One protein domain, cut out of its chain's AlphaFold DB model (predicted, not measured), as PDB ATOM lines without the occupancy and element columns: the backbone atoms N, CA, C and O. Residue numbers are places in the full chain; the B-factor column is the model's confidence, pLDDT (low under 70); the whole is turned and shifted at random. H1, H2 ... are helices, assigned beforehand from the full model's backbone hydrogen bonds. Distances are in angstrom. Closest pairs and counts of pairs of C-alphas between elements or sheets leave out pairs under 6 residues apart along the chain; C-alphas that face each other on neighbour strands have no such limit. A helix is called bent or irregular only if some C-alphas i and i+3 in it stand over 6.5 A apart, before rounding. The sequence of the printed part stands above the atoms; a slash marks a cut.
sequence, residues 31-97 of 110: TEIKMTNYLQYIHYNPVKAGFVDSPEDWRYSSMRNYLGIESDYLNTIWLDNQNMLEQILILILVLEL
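What this domain is: This is residues 31 to 97 of the 110 residues of an uncharacterized protein of Balneola sp (UniProt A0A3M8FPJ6). The longest helix, H1, sticks out of the body with residues 32 to 38, and near its kink, at Ile 42, it comes near Leu 95 in the last part of H4, the other long helix. The long link after H1 folds back through the middle of the domain to the short H2, and a small H3 follows, in a loose arrangement in which no named helix touches another. The printed part has 67 residues with four named helices, H1 to H4 in chain order, and no named strand; the class is all helix. It is compact, with a radius of gyration of the C-alphas of 11.9 A, and spans 32 by 30 by 22 A.

Where its parts are: H1, residues 32 to 48, begins at C-alpha 32 at (14.531, -26.588, 24.086) and is 23.3 A long. It has a kink of 29 degrees near residue 42 and is irregular: C-alphas 43 and 46 are 7.0 A apart. H4, residues 84 to 97, is 22.4 A long and ends at C-alpha 97 at (25.640, -7.015, 15.305). H2 is residues 63 to 66, 5.2 A, and H3 residues 72 to 77, 9.1 A.

How they stand to each other: H1 and H4 are close but not clearly touching, their closest C-alphas those of Ile 42 and Leu 95 at 6.6 A. They run the same way at a steep tilt of 44 degrees. H1 and H2 are close but not clearly touching, their closest C-alphas those of His 43 and Met 63 at 6.1 A. H3 is apart from H1, from H4 and, only just, from H2, at 8.2 A. O i to N i+4 pairs are within hydrogen-bond range in 11 of 13 cases in H1, 5 of 10 in H4 and 0 of 2 in H3, where 0 of 3 O i to N i+3 pairs are; H2 is too short for an i+4 pair.

The domain as a whole: The C-alphas farthest apart are those of Gly 50 and Asp 80, 33.1 A. The printed part has no cut. The link from H1 to H2 is long, with 14 residues. Residues 31 to 38 and 80 to 85 stand free. Mean pLDDT of the printed part is 72.0, and residues 71 to 97 are under 70.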
ATOM      1  N   THR A  31      18.326 -26.450  27.172       85.44
ATOM      2  CA  THR A  31      16.909 -26.794  27.056       85.44
ATOM      3  C   THR A  31      16.312 -26.270  25.759       85.44
ATOM      4  O   THR A  31      16.709 -25.225  25.236       85.44
ATOM      5  N   GLU A  32      15.299 -26.978  25.269       86.19
ATOM      6  CA  GLU A  32      14.531 -26.588  24.086       86.19
ATOM      7  C   GLU A  32      13.842 -25.229  24.274       86.19
ATOM      8  O   GLU A  32      13.882 -24.384  23.390       86.19
ATOM      9  N   ILE A  33      13.303 -24.963  25.467       87.50
ATOM     10  CA  ILE A  33      12.668 -23.676  25.788       87.50
ATOM     11  C   ILE A  33      13.665 -22.522  25.621       87.50
ATOM     12  O   ILE A  33      13.335 -21.498  25.024       87.50
ATOM     13  N   LYS A  34      14.903 -22.680  26.114       79.56
ATOM     14  CA  LYS A  34      15.945 -21.663  25.920       79.56
ATOM     15  C   LYS A  34      16.266 -21.495  24.442       79.56
ATOM     16  O   LYS A  34      16.371 -20.358  23.995       79.56
ATOM     17  N   MET A  35      16.390 -22.594  23.698       82.88
ATOM     18  CA  MET A  35      16.643 -22.546  22.259       82.88
ATOM     19  C   MET A  35      15.579 -21.710  21.546       82.88
ATOM     20  O   MET A  35      15.920 -20.745  20.871       82.88
ATOM     21  N   THR A  36      14.300 -22.012  21.767       84.06
ATOM     22  CA  THR A  36      13.181 -21.282  21.157       84.06
ATOM     23  C   THR A  36      13.201 -19.800  21.516       84.06
ATOM     24  O   THR A  36      13.040 -18.960  20.633       84.06
ATOM     25  N   ASN A  37      13.463 -19.460  22.780       82.88
ATOM     26  CA  ASN A  37      13.546 -18.065  23.214       82.88
ATOM     27  C   ASN A  37      14.688 -17.313  22.518       82.88
ATOM     28  O   ASN A  37      14.493 -16.186  22.062       82.88
ATOM     29  N   TYR A  38      15.872 -17.926  22.408       83.94
ATOM     30  CA  TYR A  38      16.990 -17.320  21.685       83.94
ATOM     31  C   TYR A  38      16.671 -17.184  20.197       83.94
ATOM     32  O   TYR A  38      16.841 -16.098  19.658       83.94
ATOM     33  N   LEU A  39      16.145 -18.221  19.541       83.69
ATOM     34  CA  LEU A  39      15.741 -18.154  18.131       83.69
ATOM     35  C   LEU A  39      14.758 -17.006  17.872       83.69
ATOM     36  O   LEU A  39      14.966 -16.211  16.957       83.69
ATOM     37  N   GLN A  40      13.729 -16.866  18.711       85.75
ATOM     38  CA  GLN A  40      12.779 -15.758  18.613       85.75
ATOM     39  C   GLN A  40      13.472 -14.405  18.769       85.75
ATOM     40  O   GLN A  40      13.289 -13.530  17.926       85.75
ATOM     41  N   TYR A  41      14.316 -14.242  19.789       85.06
ATOM     42  CA  TYR A  41      15.072 -13.007  19.990       85.06
ATOM     43  C   TYR A  41      15.882 -12.627  18.742       85.06
ATOM     44  O   TYR A  41      15.808 -11.500  18.260       85.06
ATOM     45  N   ILE A  42      16.586 -13.595  18.156       85.25
ATOM     46  CA  ILE A  42      17.453 -13.395  16.990       85.25
ATOM     47  C   ILE A  42      16.666 -12.960  15.751       85.25
ATOM     48  O   ILE A  42      17.132 -12.111  14.990       85.25
ATOM     49  N   HIS A  43      15.479 -13.524  15.539       85.56
ATOM     50  CA  HIS A  43      14.635 -13.164  14.401       85.56
ATOM     51  C   HIS A  43      13.957 -11.805  14.570       85.56
ATOM     52  O   HIS A  43      13.800 -11.090  13.587       85.56
ATOM     53  N   TYR A  44      13.598 -11.426  15.797       88.94
ATOM     54  CA  TYR A  44      12.933 -10.149  16.083       88.94
ATOM     55  C   TYR A  44      13.891  -8.976  16.285       88.94
ATOM     56  O   TYR A  44      13.487  -7.819  16.218       88.94
ATOM     57  N   ASN A  45      15.165  -9.262  16.495       86.94
ATOM     58  CA  ASN A  45      16.235  -8.294  16.669       86.94
ATOM     59  C   ASN A  45      16.255  -7.164  15.609       86.94
ATOM     60  O   ASN A  45      16.290  -5.996  15.999       86.94
ATOM     61  N   PRO A  46      16.153  -7.447  14.293       87.12
ATOM     62  CA  PRO A  46      16.077  -6.405  13.263       87.12
ATOM     63  C   PRO A  46      14.838  -5.506  13.374       87.12
ATOM     64  O   PRO A  46      14.916  -4.320  13.056       87.12
ATOM     65  N   VAL A  47      13.715  -6.057  13.845       89.75
ATOM     66  CA  VAL A  47      12.469  -5.312  14.080       89.75
ATOM     67  C   VAL A  47      12.619  -4.414  15.301       89.75
ATOM     68  O   VAL A  47      12.311  -3.228  15.247       89.75
ATOM     69  N   LYS A  48      13.162  -4.955  16.399       87.88
ATOM     70  CA  LYS A  48      13.410  -4.202  17.635       87.88
ATOM     71  C   LYS A  48      14.367  -3.028  17.404       87.88
ATOM     72  O   LYS A  48      14.118  -1.936  17.901       87.88
ATOM     73  N   ALA A  49      15.395  -3.243  16.583       85.56
ATOM     74  CA  ALA A  49      16.339  -2.208  16.168       85.56
ATOM     75  C   ALA A  49      15.748  -1.188  15.167       85.56
ATOM     76  O   ALA A  49      16.407  -0.201  14.842       85.56
ATOM     77  N   GLY A  50      14.528  -1.413  14.662       88.94
ATOM     78  CA  GLY A  50      13.835  -0.518  13.734       88.94
ATOM     79  C   GLY A  50      14.354  -0.559  12.295       88.94
ATOM     80  O   GLY A  50      14.143   0.393  11.546       88.94
ATOM     81  N   PHE A  51      15.056  -1.625  11.892       84.56
ATOM     82  CA  PHE A  51      15.563  -1.757  10.521       84.56
ATOM     83  C   PHE A  51      14.507  -2.247   9.529       84.56
ATOM     84  O   PHE A  51      14.598  -1.943   8.341       84.56
ATOM     85  N   VAL A  52      13.546  -3.034  10.008       89.94
ATOM     86  CA  VAL A  52      12.467  -3.635   9.219       89.94
ATOM     87  C   VAL A  52      11.184  -3.671  10.040       89.94
ATOM     88  O   VAL A  52      11.243  -3.739  11.267       89.94
ATOM     89  N   ASP A  53      10.039  -3.665   9.365       93.88
ATOM     90  CA  ASP A  53       8.732  -3.739  10.025       93.88
ATOM     91  C   ASP A  53       8.394  -5.175  10.468       93.88
ATOM     92  O   ASP A  53       7.754  -5.369  11.503       93.88
ATOM     93  N   SER A  54       8.885  -6.178   9.731       93.31
ATOM     94  CA  SER A  54       8.660  -7.599  10.006       93.31
ATOM     95  C   SER A  54       9.959  -8.421   9.949       93.31
ATOM     96  O   SER A  54      10.874  -8.103   9.183       93.31
ATOM     97  N   PRO A  55      10.082  -9.509  10.734       89.19
ATOM     98  CA  PRO A  55      11.317 -10.295  10.817       89.19
ATOM     99  C   PRO A  55      11.669 -11.022   9.503       89.19
ATOM    100  O   PRO A  55      12.846 -11.219   9.196       89.19
ATOM    101  N   GLU A  56      10.680 -11.393   8.690       88.56
ATOM    102  CA  GLU A  56      10.864 -11.985   7.361       88.56
ATOM    103  C   GLU A  56      11.427 -11.011   6.320       88.56
ATOM    104  O   GLU A  56      12.013 -11.446   5.325       88.56
ATOM    105  N   ASP A  57      11.323  -9.700   6.539       89.31
ATOM    106  CA  ASP A  57      11.902  -8.705   5.636       89.31
ATOM    107  C   ASP A  57      13.424  -8.623   5.784       89.31
ATOM    108  O   ASP A  57      14.125  -8.193   4.860       89.31
ATOM    109  N   TRP A  58      13.971  -9.117   6.901       86.56
ATOM    110  CA  TRP A  58      15.411  -9.183   7.098       86.56
ATOM    111  C   TRP A  58      16.042 -10.281   6.240       86.56
ATOM    112  O   TRP A  58      16.153 -11.448   6.622       86.56
ATOM    113  N   ARG A  59      16.526  -9.869   5.068       81.00
ATOM    114  CA  ARG A  59      17.193 -10.720   4.073       81.00
ATOM    115  C   ARG A  59      18.335 -11.570   4.629       81.00
ATOM    116  O   ARG A  59      18.577 -12.667   4.136       81.00
ATOM    117  N   TYR A  60      19.045 -11.054   5.626       78.56
ATOM    118  CA  TYR A  60      20.191 -11.718   6.239       78.56
ATOM    119  C   TYR A  60      19.790 -12.561   7.461       78.56
ATOM    120  O   TYR A  60      20.628 -12.847   8.301       78.56
ATOM    121  N   SER A  61      18.516 -12.944   7.604       80.06
ATOM    122  CA  SER A  61      18.051 -13.888   8.630       80.06
ATOM    123  C   SER A  61      17.632 -15.218   8.008       80.06
ATOM    124  O   SER A  61      17.128 -15.260   6.886       80.06
ATOM    125  N   SER A  62      17.712 -16.305   8.780       81.25
ATOM    126  CA  SER A  62      17.070 -17.572   8.414       81.25
ATOM    127  C   SER A  62      15.557 -17.590   8.669       81.25
ATOM    128  O   SER A  62      14.937 -18.626   8.443       81.25
ATOM    129  N   MET A  63      14.942 -16.481   9.111       84.75
ATOM    130  CA  MET A  63      13.498 -16.397   9.386       84.75
ATOM    131  C   MET A  63      12.654 -16.906   8.208       84.75
ATOM    132  O   MET A  63      11.731 -17.694   8.389       84.75
ATOM    133  N   ARG A  64      13.028 -16.537   6.976       83.69
ATOM    134  CA  ARG A  64      12.348 -16.997   5.753       83.69
ATOM    135  C   ARG A  64      12.365 -18.517   5.596       83.69
ATOM    136  O   ARG A  64      11.346 -19.088   5.227       83.69
ATOM    137  N   ASN A  65      13.478 -19.169   5.939       82.75
ATOM    138  CA  ASN A  65      13.593 -20.627   5.889       82.75
ATOM    139  C   ASN A  65      12.650 -21.302   6.900       82.75
ATOM    140  O   ASN A  65      11.970 -22.261   6.555       82.75
ATOM    141  N   TYR A  66      12.544 -20.759   8.119       80.75
ATOM    142  CA  TYR A  66      11.590 -21.248   9.126       80.75
ATOM    143  C   TYR A  66      10.131 -21.104   8.673       80.75
ATOM    144  O   TYR A  66       9.293 -21.931   9.026       80.75
ATOM    145  N   LEU A  67       9.832 -20.080   7.873       84.50
ATOM    146  CA  LEU A  67       8.510 -19.857   7.287       84.50
ATOM    147  C   LEU A  67       8.272 -20.636   5.980       84.50
ATOM    148  O   LEU A  67       7.184 -20.542   5.415       84.50
ATOM    149  N   GLY A  68       9.262 -21.380   5.473       81.69
ATOM    150  CA  GLY A  68       9.176 -22.058   4.175       81.69
ATOM    151  C   GLY A  68       9.096 -21.102   2.978       81.69
ATOM    152  O   GLY A  68       8.639 -21.493   1.906       81.69
ATOM    153  N   ILE A  69       9.512 -19.847   3.159       80.56
ATOM    154  CA  ILE A  69       9.559 -18.829   2.110       80.56
ATOM    155  C   ILE A  69      10.876 -18.985   1.354       80.56
ATOM    156  O   ILE A  69      11.951 -19.021   1.958       80.56
ATOM    157  N   GLU A  70      10.797 -19.033   0.026       72.62
ATOM    158  CA  GLU A  70      11.981 -19.107  -0.821       72.62
ATOM    159  C   GLU A  70      12.888 -17.889  -0.581       72.62
ATOM    160  O   GLU A  70      12.465 -16.730  -0.639       72.62
ATOM    161  N   SER A  71      14.148 -18.160  -0.242       66.56
ATOM    162  CA  SER A  71      15.161 -17.138  -0.013       66.56
ATOM    163  C   SER A  71      16.220 -17.233  -1.097       66.56
ATOM    164  O   SER A  71      17.061 -18.133  -1.069       66.56
ATOM    165  N   ASP A  72      16.241 -16.247  -1.993       62.69
ATOM    166  CA  ASP A  72      17.258 -16.135  -3.047       62.69
ATOM    167  C   ASP A  72      18.698 -16.173  -2.501       62.69
ATOM    168  O   ASP A  72      19.614 -16.550  -3.224       62.69
ATOM    169  N   TYR A  73      18.907 -15.794  -1.231       61.06
ATOM    170  CA  TYR A  73      20.220 -15.602  -0.596       61.06
ATOM    171  C   TYR A  73      20.742 -16.853   0.094       61.06
ATOM    172  O   TYR A  73      21.937 -17.128   0.058       61.06
ATOM    173  N   LEU A  74      19.858 -17.608   0.745       57.94
ATOM    174  CA  LEU A  74      20.258 -18.834   1.434       57.94
ATOM    175  C   LEU A  74      20.372 -19.998   0.447       57.94
ATOM    176  O   LEU A  74      21.278 -20.818   0.584       57.94
ATOM    177  N   ASN A  75      19.547 -19.993  -0.605       56.28
ATOM    178  CA  ASN A  75      19.597 -21.000  -1.661       56.28
ATOM    179  C   ASN A  75      20.877 -20.924  -2.507       56.28
ATOM    180  O   ASN A  75      21.345 -21.952  -2.985       56.28
ATOM    181  N   THR A  76      21.469 -19.737  -2.683       53.12
ATOM    182  CA  THR A  76      22.669 -19.556  -3.523       53.12
ATOM    183  C   THR A  76      23.996 -19.788  -2.806       53.12
ATOM    184  O   THR A  76      24.992 -20.025  -3.485       53.12
ATOM    185  N   ILE A  77      24.049 -19.700  -1.472       59.06
ATOM    186  CA  ILE A  77      25.329 -19.679  -0.742       59.06
ATOM    187  C   ILE A  77      25.542 -20.948   0.109       59.06
ATOM    188  O   ILE A  77      26.693 -21.315   0.331       59.06
ATOM    189  N   TRP A  78      24.487 -21.654   0.555       54.94
ATOM    190  CA  TRP A  78      24.643 -22.668   1.620       54.94
ATOM    191  C   TRP A  78      23.767 -23.941   1.538       54.94
ATOM    192  O   TRP A  78      23.660 -24.650   2.535       54.94
ATOM    193  N   LEU A  79      23.154 -24.299   0.403       51.38
ATOM    194  CA  LEU A  79      22.239 -25.461   0.334       51.38
ATOM    195  C   LEU A  79      22.761 -26.684  -0.439       51.38
ATOM    196  O   LEU A  79      22.062 -27.198  -1.303       51.38
ATOM    197  N   ASP A  80      23.920 -27.222  -0.052       52.34
ATOM    198  CA  ASP A  80      24.291 -28.610  -0.407       52.34
ATOM    199  C   ASP A  80      24.321 -29.566   0.803       52.34
ATOM    200  O   ASP A  80      24.504 -30.772   0.634       52.34
ATOM    201  N   ASN A  81      24.088 -29.085   2.032       48.44
ATOM    202  CA  ASN A  81      24.151 -29.931   3.225       48.44
ATOM    203  C   ASN A  81      22.935 -29.723   4.144       48.44
ATOM    204  O   ASN A  81      22.753 -28.682   4.770       48.44
ATOM    205  N   GLN A  82      22.087 -30.749   4.253       50.41
ATOM    206  CA  GLN A  82      20.852 -30.792   5.058       50.41
ATOM    207  C   GLN A  82      21.105 -30.851   6.583       50.41
ATOM    208  O   GLN A  82      20.294 -31.381   7.342       50.41
ATOM    209  N   ASN A  83      22.238 -30.337   7.065       54.50
ATOM    210  CA  ASN A  83      22.576 -30.380   8.480       54.50
ATOM    211  C   ASN A  83      22.060 -29.138   9.210       54.50
ATOM    212  O   ASN A  83      22.510 -28.016   9.003       54.50
ATOM    213  N   MET A  84      21.148 -29.371  10.150       51.19
ATOM    214  CA  MET A  84      20.564 -28.381  11.063       51.19
ATOM    215  C   MET A  84      21.624 -27.563  11.841       51.19
ATOM    216  O   MET A  84      21.367 -26.431  12.239       51.19
ATOM    217  N   LEU A  85      22.839 -28.101  12.013       49.53
ATOM    218  CA  LEU A  85      23.975 -27.408  12.636       49.53
ATOM    219  C   LEU A  85      24.592 -26.317  11.740       49.53
ATOM    220  O   LEU A  85      25.075 -25.316  12.264       49.53
ATOM    221  N   GLU A  86      24.528 -26.455  10.413       51.44
ATOM    222  CA  GLU A  86      24.967 -25.399   9.485       51.44
ATOM    223  C   GLU A  86      23.953 -24.243   9.440       51.44
ATOM    224  O   GLU A  86      24.339 -23.077   9.360       51.44
ATOM    225  N   GLN A  87      22.661 -24.541   9.631       51.56
ATOM    226  CA  GLN A  87      21.616 -23.516   9.759       51.56
ATOM    227  C   GLN A  87      21.783 -22.668  11.032       51.56
ATOM    228  O   GLN A  87      21.510 -21.469  11.016       51.56
ATOM    229  N   ILE A  88      22.291 -23.264  12.118       49.75
ATOM    230  CA  ILE A  88      22.639 -22.537  13.349       49.75
ATOM    231  C   ILE A  88      23.865 -21.630  13.127       49.75
ATOM    232  O   ILE A  88      23.922 -20.537  13.690       49.75
ATOM    233  N   LEU A  89      24.821 -22.021  12.274       47.66
ATOM    234  CA  LEU A  89      26.041 -21.239  12.036       47.66
ATOM    235  C   LEU A  89      25.788 -19.921  11.287       47.66
ATOM    236  O   LEU A  89      26.425 -18.914  11.595       47.66
ATOM    237  N   ILE A  90      24.821 -19.886  10.368       51.31
ATOM    238  CA  ILE A  90      24.419 -18.639   9.687       51.31
ATOM    239  C   ILE A  90      23.693 -17.691  10.658       51.31
ATOM    240  O   ILE A  90      23.756 -16.472  10.509       51.31
ATOM    241  N   LEU A  91      23.075 -18.239  11.708       50.53
ATOM    242  CA  LEU A  91      22.417 -17.472  12.762       50.53
ATOM    243  C   LEU A  91      23.409 -16.784  13.714       50.53
ATOM    244  O   LEU A  91      23.144 -15.684  14.197       50.53
ATOM    245  N   ILE A  92      24.563 -17.410  13.960       52.97
ATOM    246  CA  ILE A  92      25.602 -16.876  14.853       52.97
ATOM    247  C   ILE A  92      26.303 -15.666  14.220       52.97
ATOM    248  O   ILE A  92      26.574 -14.694  14.921       52.97
ATOM    249  N   LEU A  93      26.518 -15.659  12.900       45.31
ATOM    250  CA  LEU A  93      27.243 -14.564  12.236       45.31
ATOM    251  C   LEU A  93      26.458 -13.240  12.175       45.31
ATOM    252  O   LEU A  93      27.045 -12.179  11.983       45.31
ATOM    253  N   VAL A  94      25.133 -13.288  12.332       49.75
ATOM    254  CA  VAL A  94      24.252 -12.105  12.260       49.75
ATOM    255  C   VAL A  94      23.880 -11.591  13.656       49.75
ATOM    256  O   VAL A  94      23.473 -10.442  13.819       49.75
ATOM    257  N   LEU A  95      24.109 -12.402  14.689       47.97
ATOM    258  CA  LEU A  95      23.850 -12.060  16.084       47.97
ATOM    259  C   LEU A  95      24.874 -11.125  16.723       47.97
ATOM    260  O   LEU A  95      24.538 -10.403  17.661       47.97
ATOM    261  N   GLU A  96      26.107 -11.101  16.223       52.16
ATOM    262  CA  GLU A  96      27.164 -10.253  16.787       52.16
ATOM    263  C   GLU A  96      26.952  -8.755  16.497       52.16
ATOM    264  O   GLU A  96      27.604  -7.912  17.106       52.16
ATOM    265  N   LEU A  97      25.992  -8.402  15.631       45.47
ATOM    266  CA  LEU A  97      25.640  -7.015  15.305       45.47
ATOM    267  C   LEU A  97      24.661  -6.350  16.293       45.47
ATOM    268  O   LEU A  97      24.418  -5.153  16.164       45.47
TER     269      LEU A  97